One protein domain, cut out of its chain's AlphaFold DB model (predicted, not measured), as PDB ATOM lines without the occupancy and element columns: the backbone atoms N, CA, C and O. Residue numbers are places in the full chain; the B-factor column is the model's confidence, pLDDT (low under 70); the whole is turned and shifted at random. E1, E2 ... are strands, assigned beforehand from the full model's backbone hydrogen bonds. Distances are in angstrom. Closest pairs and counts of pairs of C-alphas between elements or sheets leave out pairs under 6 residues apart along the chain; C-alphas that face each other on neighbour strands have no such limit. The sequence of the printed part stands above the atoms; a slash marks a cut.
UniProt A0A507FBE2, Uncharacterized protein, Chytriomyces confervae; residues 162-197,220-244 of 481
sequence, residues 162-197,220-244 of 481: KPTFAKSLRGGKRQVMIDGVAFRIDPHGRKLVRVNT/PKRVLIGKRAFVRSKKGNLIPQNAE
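This is residues 162 to 197 and 220 to 244 of the 481 residues of an uncharacterized protein of Chytriomyces confervae (UniProt A0A507FBE2). With little regular structure, the model shows two small three-stranded sheets side by side, nearest at their edge strands E3 and E6, and a long loop, residues 162 to 174, before E1. The 61 printed residues hold no named helix and six strands, E1 to E6, 24 residues: all strand. Orders E1-E2-E3 and E4-E5-E6 are both antiparallel meanders, each strand the neighbour of the one before. The whole is compact, radius of gyration of the C-alphas 10.9 A, spanning 31 by 24 by 23 A.

Inner strand E2, residues 181 to 185, forms hairpins with E1, residues 175 to 178 (N 176 to O 183, 2.8 A), and E3, residues 192 to 194 (N 184 to O 193, 2.8 A). Inner strand E5, residues 228 to 232, forms hairpins with E4, residues 222 to 225 (N 223 to O 230, 2.9 A), and E6, residues 238 to 240 (N 231 to O 239, 2.8 A). The closest C-alphas of E3 and E6, Leu 192 and Leu 238, are 5.0 A apart.

E1 begins at C-alpha 175 (-10.636, -2.552, 9.681); E6 ends at C-alpha 240 (-19.627, -12.314, 0.630). E2 is 13.0 A long, E5 13.3 A.

Residues 198 to 219 are not printed; C-alphas 197 and 220 are 18.0 A apart. Of the links printed whole, none is long. pLDDT is under 70 at residues 167 to 171, 197 and 243 to 244.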
ATOM      1  N   LYS A 162     -25.098   3.228   7.844       80.56
ATOM      2  CA  LYS A 162     -24.064   3.103   6.813       80.56
ATOM      3  C   LYS A 162     -22.784   2.575   7.487       80.56
ATOM      4  O   LYS A 162     -22.424   3.084   8.546       80.56
ATOM      5  N   PRO A 163     -22.117   1.551   6.928       83.00
ATOM      6  CA  PRO A 163     -20.869   1.048   7.491       83.00
ATOM      7  C   PRO A 163     -19.779   2.121   7.381       83.00
ATOM      8  O   PRO A 163     -19.584   2.688   6.305       83.00
ATOM      9  N   THR A 164     -19.055   2.366   8.471       83.38
ATOM     10  CA  THR A 164     -17.972   3.356   8.514       83.38
ATOM     11  C   THR A 164     -16.630   2.648   8.364       83.38
ATOM     12  O   THR A 164     -16.312   1.700   9.092       83.38
ATOM     13  N   PHE A 165     -15.819   3.091   7.405       79.44
ATOM     14  CA  PHE A 165     -14.468   2.573   7.211       79.44
ATOM     15  C   PHE A 165     -13.499   3.355   8.092       79.44
ATOM     16  O   PHE A 165     -13.138   4.480   7.771       79.44
ATOM     17  N   ALA A 166     -13.067   2.753   9.198       73.62
ATOM     18  CA  ALA A 166     -12.005   3.318  10.019       73.62
ATOM     19  C   ALA A 166     -10.649   2.829   9.488       73.62
ATOM     20  O   ALA A 166     -10.367   1.626   9.479       73.62
ATOM     21  N   LYS A 167      -9.790   3.750   9.040       68.44
ATOM     22  CA  LYS A 167      -8.384   3.429   8.769       68.44
ATOM     23  C   LYS A 167      -7.733   3.095  10.122       68.44
ATOM     24  O   LYS A 167      -7.579   3.965  10.968       68.44
ATOM     25  N   SER A 168      -7.416   1.820  10.365       62.62
ATOM     26  CA  SER A 168      -6.685   1.420  11.576       62.62
ATOM     27  C   SER A 168      -5.275   2.009  11.524       62.62
ATOM     28  O   SER A 168      -4.482   1.602  10.676       62.62
ATOM     29  N   LEU A 169      -4.966   2.923  12.447       56.62
ATOM     30  CA  LEU A 169      -3.648   3.556  12.603       56.62
ATOM     31  C   LEU A 169      -2.543   2.563  13.001       56.62
ATOM     32  O   LEU A 169      -1.368   2.815  12.762       56.62
ATOM     33  N   ARG A 170      -2.888   1.398  13.572       54.72
ATOM     34  CA  ARG A 170      -1.908   0.379  13.977       54.72
ATOM     35  C   ARG A 170      -1.871  -0.785  12.985       54.72
ATOM     36  O   ARG A 170      -2.758  -1.638  12.964       54.72
ATOM     37  N   GLY A 171      -0.810  -0.843  12.182       65.69
ATOM     38  CA  GLY A 171      -0.330  -2.092  11.577       65.69
ATOM     39  C   GLY A 171      -0.898  -2.484  10.210       65.69
ATOM     40  O   GLY A 171      -0.973  -3.679   9.923       65.69
ATOM     41  N   GLY A 172      -1.328  -1.528   9.378       76.69
ATOM     42  CA  GLY A 172      -1.634  -1.750   7.949       76.69
ATOM     43  C   GLY A 172      -2.824  -2.675   7.641       76.69
ATOM     44  O   GLY A 172      -3.187  -2.882   6.482       76.69
ATOM     45  N   LYS A 173      -3.474  -3.238   8.662       82.31
ATOM     46  CA  LYS A 173      -4.620  -4.136   8.503       82.31
ATOM     47  C   LYS A 173      -5.895  -3.302   8.470       82.31
ATOM     48  O   LYS A 173      -6.306  -2.737   9.477       82.31
ATOM     49  N   ARG A 174      -6.537  -3.251   7.301       89.88
ATOM     50  CA  ARG A 174      -7.807  -2.538   7.103       89.88
ATOM     51  C   ARG A 174      -8.893  -3.116   8.017       89.88
ATOM     52  O   ARG A 174      -9.148  -4.328   8.003       89.88
ATOM     53  N   GLN A 175      -9.531  -2.237   8.784       93.38
ATOM     54  CA  GLN A 175     -10.636  -2.552   9.681       93.38
ATOM     55  C   GLN A 175     -11.895  -1.806   9.221       93.38
ATOM     56  O   GLN A 175     -11.819  -0.743   8.616       93.38
ATOM     57  N   VAL A 176     -13.065  -2.391   9.448       94.00
ATOM     58  CA  VAL A 176     -14.364  -1.803   9.101       94.00
ATOM     59  C   VAL A 176     -15.254  -1.872  10.333       94.00
ATOM     60  O   VAL A 176     -15.344  -2.933  10.954       94.00
ATOM     61  N   MET A 177     -15.902  -0.762  10.685       94.56
ATOM     62  CA  MET A 177     -16.844  -0.690  11.800       94.56
ATOM     63  C   MET A 177     -18.267  -0.826  11.264       94.56
ATOM     64  O   MET A 177     -18.708  -0.045  10.422       94.56
ATOM     65  N   ILE A 178     -18.987  -1.839  11.738       94.31
ATOM     66  CA  ILE A 178     -20.369  -2.113  11.335       94.31
ATOM     67  C   ILE A 178     -21.187  -2.264  12.609       94.31
ATOM     68  O   ILE A 178     -20.954  -3.198  13.377       94.31
ATOM     69  N   ASP A 179     -22.115  -1.335  12.838       91.69
ATOM     70  CA  ASP A 179     -22.958  -1.281  14.040       91.69
ATOM     71  C   ASP A 179     -22.136  -1.360  15.344       91.69
ATOM     72  O   ASP A 179     -22.447  -2.118  16.261       91.69
ATOM     73  N   GLY A 180     -21.017  -0.627  15.394       91.50
ATOM     74  CA  GLY A 180     -20.101  -0.612  16.541       91.50
ATOM     75  C   GLY A 180     -19.221  -1.861  16.682       91.50
ATOM     76  O   GLY A 180     -18.397  -1.924  17.591       91.50
ATOM     77  N   VAL A 181     -19.341  -2.848  15.789       92.81
ATOM     78  CA  VAL A 181     -18.495  -4.047  15.791       92.81
ATOM     79  C   VAL A 181     -17.387  -3.913  14.759       92.81
ATOM     80  O   VAL A 181     -17.633  -3.648  13.582       92.81
ATOM     81  N   ALA A 182     -16.160  -4.151  15.203       93.69
ATOM     82  CA  ALA A 182     -14.983  -4.033  14.372       93.69
ATOM     83  C   ALA A 182     -14.681  -5.339  13.621       93.69
ATOM     84  O   ALA A 182     -14.611  -6.427  14.202       93.69
ATOM     85  N   PHE A 183     -14.461  -5.235  12.316       95.56
ATOM     86  CA  PHE A 183     -14.140  -6.358  11.446       95.56
ATOM     87  C   PHE A 183     -12.822  -6.131  10.724       95.56
ATOM     88  O   PHE A 183     -12.612  -5.079  10.129       95.56
ATOM     89  N   ARG A 184     -11.953  -7.140  10.710       95.56
ATOM     90  CA  ARG A 184     -10.723  -7.145   9.923       95.56
ATOM     91  C   ARG A 184     -10.982  -7.814   8.589       95.56
ATOM     92  O   ARG A 184     -11.566  -8.900   8.532       95.56
ATOM     93  N   ILE A 185     -10.509  -7.189   7.520       95.12
ATOM     94  CA  ILE A 185     -10.503  -7.829   6.209       95.12
ATOM     95  C   ILE A 185      -9.484  -8.974   6.257       95.12
ATOM     96  O   ILE A 185      -8.338  -8.787   6.669       95.12
ATOM     97  N   ASP A 186      -9.914 -10.182   5.900       94.06
ATOM     98  CA  ASP A 186      -9.010 -11.322   5.741       94.06
ATOM     99  C   ASP A 186      -7.928 -10.975   4.706       94.06
ATOM    100  O   ASP A 186      -8.255 -10.284   3.741       94.06
ATOM    101  N   PRO A 187      -6.673 -11.442   4.827       91.94
ATOM    102  CA  PRO A 187      -5.613 -11.095   3.874       91.94
ATOM    103  C   PRO A 187      -5.983 -11.394   2.413       91.94
ATOM    104  O   PRO A 187      -5.593 -10.673   1.503       91.94
ATOM    105  N   HIS A 188      -6.813 -12.415   2.187       92.25
ATOM    106  CA  HIS A 188      -7.323 -12.777   0.865       92.25
ATOM    107  C   HIS A 188      -8.500 -11.914   0.374       92.25
ATOM    108  O   HIS A 188      -9.019 -12.148  -0.715       92.25
ATOM    109  N   GLY A 189      -9.016 -10.992   1.191       90.06
ATOM    110  CA  GLY A 189     -10.196 -10.175   0.890       90.06
ATOM    111  C   GLY A 189     -11.512 -10.957   0.788       90.06
ATOM    112  O   GLY A 189     -12.523 -10.408   0.353       90.06
ATOM    113  N   ARG A 190     -11.518 -12.247   1.160       93.25
ATOM    114  CA  ARG A 190     -12.661 -13.157   0.959       93.25
ATOM    115  C   ARG A 190     -13.689 -13.124   2.078       93.25
ATOM    116  O   ARG A 190     -14.801 -13.587   1.871       93.25
ATOM    117  N   LYS A 191     -13.337 -12.635   3.265       95.69
ATOM    118  CA  LYS A 191     -14.230 -12.578   4.428       95.69
ATOM    119  C   LYS A 191     -13.849 -11.404   5.317       95.69
ATOM    120  O   LYS A 191     -12.700 -10.968   5.324       95.69
ATOM    121  N   LEU A 192     -14.815 -10.921   6.083       96.50
ATOM    122  CA  LEU A 192     -14.578  -9.989   7.172       96.50
ATOM    123  C   LEU A 192     -14.635 -10.781   8.472       96.50
ATOM    124  O   LEU A 192     -15.682 -11.317   8.858       96.50
ATOM    125  N   VAL A 193     -13.478 -10.913   9.106       95.75
ATOM    126  CA  VAL A 193     -13.326 -11.624  10.370       95.75
ATOM    127  C   VAL A 193     -13.632 -10.641  11.477       95.75
ATOM    128  O   VAL A 193     -13.056  -9.555  11.520       95.75
ATOM    129  N   ARG A 194     -14.555 -11.002  12.363       94.31
ATOM    130  CA  ARG A 194     -14.818 -10.190  13.541       94.31
ATOM    131  C   ARG A 194     -13.517 -10.078  14.334       94.31
ATOM    132  O   ARG A 194     -12.940 -11.103  14.696       94.31
ATOM    133  N   VAL A 195     -13.050  -8.856  14.574       93.06
ATOM    134  CA  VAL A 195     -11.985  -8.649  15.550       93.06
ATOM    135  C   VAL A 195     -12.677  -8.830  16.880       93.06
ATOM    136  O   VAL A 195     -13.377  -7.941  17.360       93.06
ATOM    137  N   ASN A 196     -12.572 -10.035  17.428       84.12
ATOM    138  CA  ASN A 196     -12.769 -10.167  18.850       84.12
ATOM    139  C   ASN A 196     -11.694  -9.262  19.433       84.12
ATOM    140  O   ASN A 196     -10.504  -9.506  19.242       84.12
ATOM    141  N   THR A 197     -12.114  -8.167  20.051       67.25
ATOM    142  CA  THR A 197     -11.323  -7.525  21.087       67.25
ATOM    143  C   THR A 197     -11.204  -8.589  22.168       67.25
ATOM    144  O   THR A 197     -12.009  -8.639  23.099       67.25
ATOM    145  N   PRO A 220     -25.304  -7.507  12.134       93.31
ATOM    146  CA  PRO A 220     -26.433  -7.709  11.224       93.31
ATOM    147  C   PRO A 220     -26.303  -8.985  10.376       93.31
ATOM    148  O   PRO A 220     -25.217  -9.393   9.963       93.31
ATOM    149  N   LYS A 221     -27.439  -9.642  10.086       96.38
ATOM    150  CA  LYS A 221     -27.466 -10.905   9.316       96.38
ATOM    151  C   LYS A 221     -26.984 -10.724   7.873       96.38
ATOM    152  O   LYS A 221     -26.406 -11.653   7.311       96.38
ATOM    153  N   ARG A 222     -27.259  -9.568   7.268       95.88
ATOM    154  CA  ARG A 222     -26.824  -9.189   5.920       95.88
ATOM    155  C   ARG A 222     -26.364  -7.738   5.952       95.88
ATOM    156  O   ARG A 222     -27.046  -6.922   6.562       95.88
ATOM    157  N   VAL A 223     -25.252  -7.436   5.294       96.00
ATOM    158  CA  VAL A 223     -24.691  -6.079   5.206       96.00
ATOM    159  C   VAL A 223     -24.264  -5.816   3.778       96.00
ATOM    160  O   VAL A 223     -23.663  -6.687   3.151       96.00
ATOM    161  N   LEU A 224     -24.567  -4.628   3.265       95.75
ATOM    162  CA  LEU A 224     -24.021  -4.150   2.005       95.75
ATOM    163  C   LEU A 224     -22.849  -3.219   2.317       95.75
ATOM    164  O   LEU A 224     -23.028  -2.208   2.989       95.75
ATOM    165  N   ILE A 225     -21.652  -3.585   1.870       94.25
ATOM    166  CA  ILE A 225     -20.434  -2.795   2.072       94.25
ATOM    167  C   ILE A 225     -19.927  -2.420   0.683       94.25
ATOM    168  O   ILE A 225     -19.542  -3.290  -0.107       94.25
ATOM    169  N   GLY A 226     -20.009  -1.131   0.350       92.94
ATOM    170  CA  GLY A 226     -19.871  -0.671  -1.030       92.94
ATOM    171  C   GLY A 226     -20.912  -1.345  -1.932       92.94
ATOM    172  O   GLY A 226     -22.110  -1.240  -1.695       92.94
ATOM    173  N   LYS A 227     -20.454  -2.090  -2.946       93.94
ATOM    174  CA  LYS A 227     -21.311  -2.804  -3.918       93.94
ATOM    175  C   LYS A 227     -21.428  -4.312  -3.648       93.94
ATOM    176  O   LYS A 227     -21.921  -5.057  -4.492       93.94
ATOM    177  N   ARG A 228     -20.931  -4.797  -2.504       94.38
ATOM    178  CA  ARG A 228     -20.895  -6.231  -2.175       94.38
ATOM    179  C   ARG A 228     -21.785  -6.544  -0.983       94.38
ATOM    180  O   ARG A 228     -21.669  -5.928   0.072       94.38
ATOM    181  N   ALA A 229     -22.656  -7.534  -1.158       95.94
ATOM    182  CA  ALA A 229     -23.474  -8.070  -0.081       95.94
ATOM    183  C   ALA A 229     -22.689  -9.129   0.696       95.94
ATOM    184  O   ALA A 229     -22.092 -10.031   0.106       95.94
ATOM    185  N   PHE A 230     -22.736  -9.041   2.017       97.00
ATOM    186  CA  PHE A 230     -22.163 -10.001   2.942       97.00
ATOM    187  C   PHE A 230     -23.254 -10.605   3.826       97.00
ATOM    188  O   PHE A 230     -24.250  -9.951   4.137       97.00
ATOM    189  N   VAL A 231     -23.063 -11.854   4.243       97.06
ATOM    190  CA  VAL A 231     -23.964 -12.620   5.108       97.06
ATOM    191  C   VAL A 231     -23.209 -13.068   6.354       97.06
ATOM    192  O   VAL A 231     -22.070 -13.534   6.280       97.06
ATOM    193  N   ARG A 232     -23.854 -12.946   7.513       96.62
ATOM    194  CA  ARG A 232     -23.317 -13.396   8.797       96.62
ATOM    195  C   ARG A 232     -23.261 -14.921   8.861       96.62
ATOM    196  O   ARG A 232     -24.286 -15.598   8.821       96.62
ATOM    197  N   SER A 233     -22.057 -15.449   9.027       95.88
ATOM    198  CA  SER A 233     -21.788 -16.849   9.353       95.88
ATOM    199  C   SER A 233     -22.236 -17.197  10.779       95.88
ATOM    200  O   SER A 233     -22.457 -16.322  11.615       95.88
ATOM    201  N   LYS A 234     -22.293 -18.495  11.108       93.50
ATOM    202  CA  LYS A 234     -22.616 -18.965  12.470       93.50
ATOM    203  C   LYS A 234     -21.655 -18.432  13.543       93.50
ATOM    204  O   LYS A 234     -22.062 -18.272  14.684       93.50
ATOM    205  N   LYS A 235     -20.406 -18.129  13.168       91.50
ATOM    206  CA  LYS A 235     -19.369 -17.577  14.058       91.50
ATOM    207  C   LYS A 235     -19.402 -16.043  14.156       91.50
ATOM    208  O   LYS A 235     -18.534 -15.456  14.783       91.50
ATOM    209  N   GLY A 236     -20.350 -15.377  13.491       94.50
ATOM    210  CA  GLY A 236     -20.441 -13.915  13.467       94.50
ATOM    211  C   GLY A 236     -19.547 -13.212  12.436       94.50
ATOM    212  O   GLY A 236     -19.647 -11.998  12.313       94.50
ATOM    213  N   ASN A 237     -18.728 -13.939  11.666       95.62
ATOM    214  CA  ASN A 237     -17.963 -13.377  10.539       95.62
ATOM    215  C   ASN A 237     -18.882 -13.057   9.357       95.62
ATOM    216  O   ASN A 237     -19.851 -13.789   9.146       95.62
ATOM    217  N   LEU A 238     -18.554 -12.044   8.556       96.81
ATOM    218  CA  LEU A 238     -19.316 -11.683   7.359       96.81
ATOM    219  C   LEU A 238     -18.639 -12.263   6.106       96.81
ATOM    220  O   LEU A 238     -17.472 -11.988   5.827       96.81
ATOM    221  N   ILE A 239     -19.376 -13.085   5.357       96.75
ATOM    222  CA  ILE A 239     -18.913 -13.773   4.141       96.75
ATOM    223  C   ILE A 239     -19.640 -13.160   2.935       96.75
ATOM    224  O   ILE A 239     -20.851 -12.962   3.023       96.75
ATOM    225  N   PRO A 240     -18.968 -12.840   1.817       96.44
ATOM    226  CA  PRO A 240     -19.627 -12.314   0.630       96.44
ATOM    227  C   PRO A 240     -20.674 -13.312   0.136       96.44
ATOM    228  O   PRO A 240     -20.365 -14.484  -0.066       96.44
ATOM    229  N   GLN A 241     -21.897 -12.848  -0.109       94.06
ATOM    230  CA  GLN A 241     -23.022 -13.700  -0.507       94.06
ATOM    231  C   GLN A 241     -22.752 -14.476  -1.809       94.06
ATOM    232  O   GLN A 241     -23.286 -15.560  -2.004       94.06
ATOM    233  N   ASN A 242     -21.879 -13.949  -2.672       87.50
ATOM    234  CA  ASN A 242     -21.528 -14.558  -3.956       87.50
ATOM    235  C   ASN A 242     -20.220 -15.376  -3.906       87.50
ATOM    236  O   ASN A 242     -19.809 -15.925  -4.923       87.50
ATOM    237  N   ALA A 243     -19.544 -15.457  -2.751       65.00
ATOM    238  CA  ALA A 243     -18.274 -16.180  -2.626       65.00
ATOM    239  C   ALA A 243     -18.446 -17.702  -2.511       65.00
ATOM    240  O   ALA A 243     -17.506 -18.443  -2.808       65.00
ATOM    241  N   GLU A 244     -19.635 -18.186  -2.138       58.44
ATOM    242  CA  GLU A 244     -19.912 -19.628  -2.069       58.44
ATOM    243  C   GLU A 244     -19.769 -20.297  -3.451       58.44
ATOM    244  O   GLU A 244     -19.319 -21.435  -3.529       58.44
TER     245      GLU A 244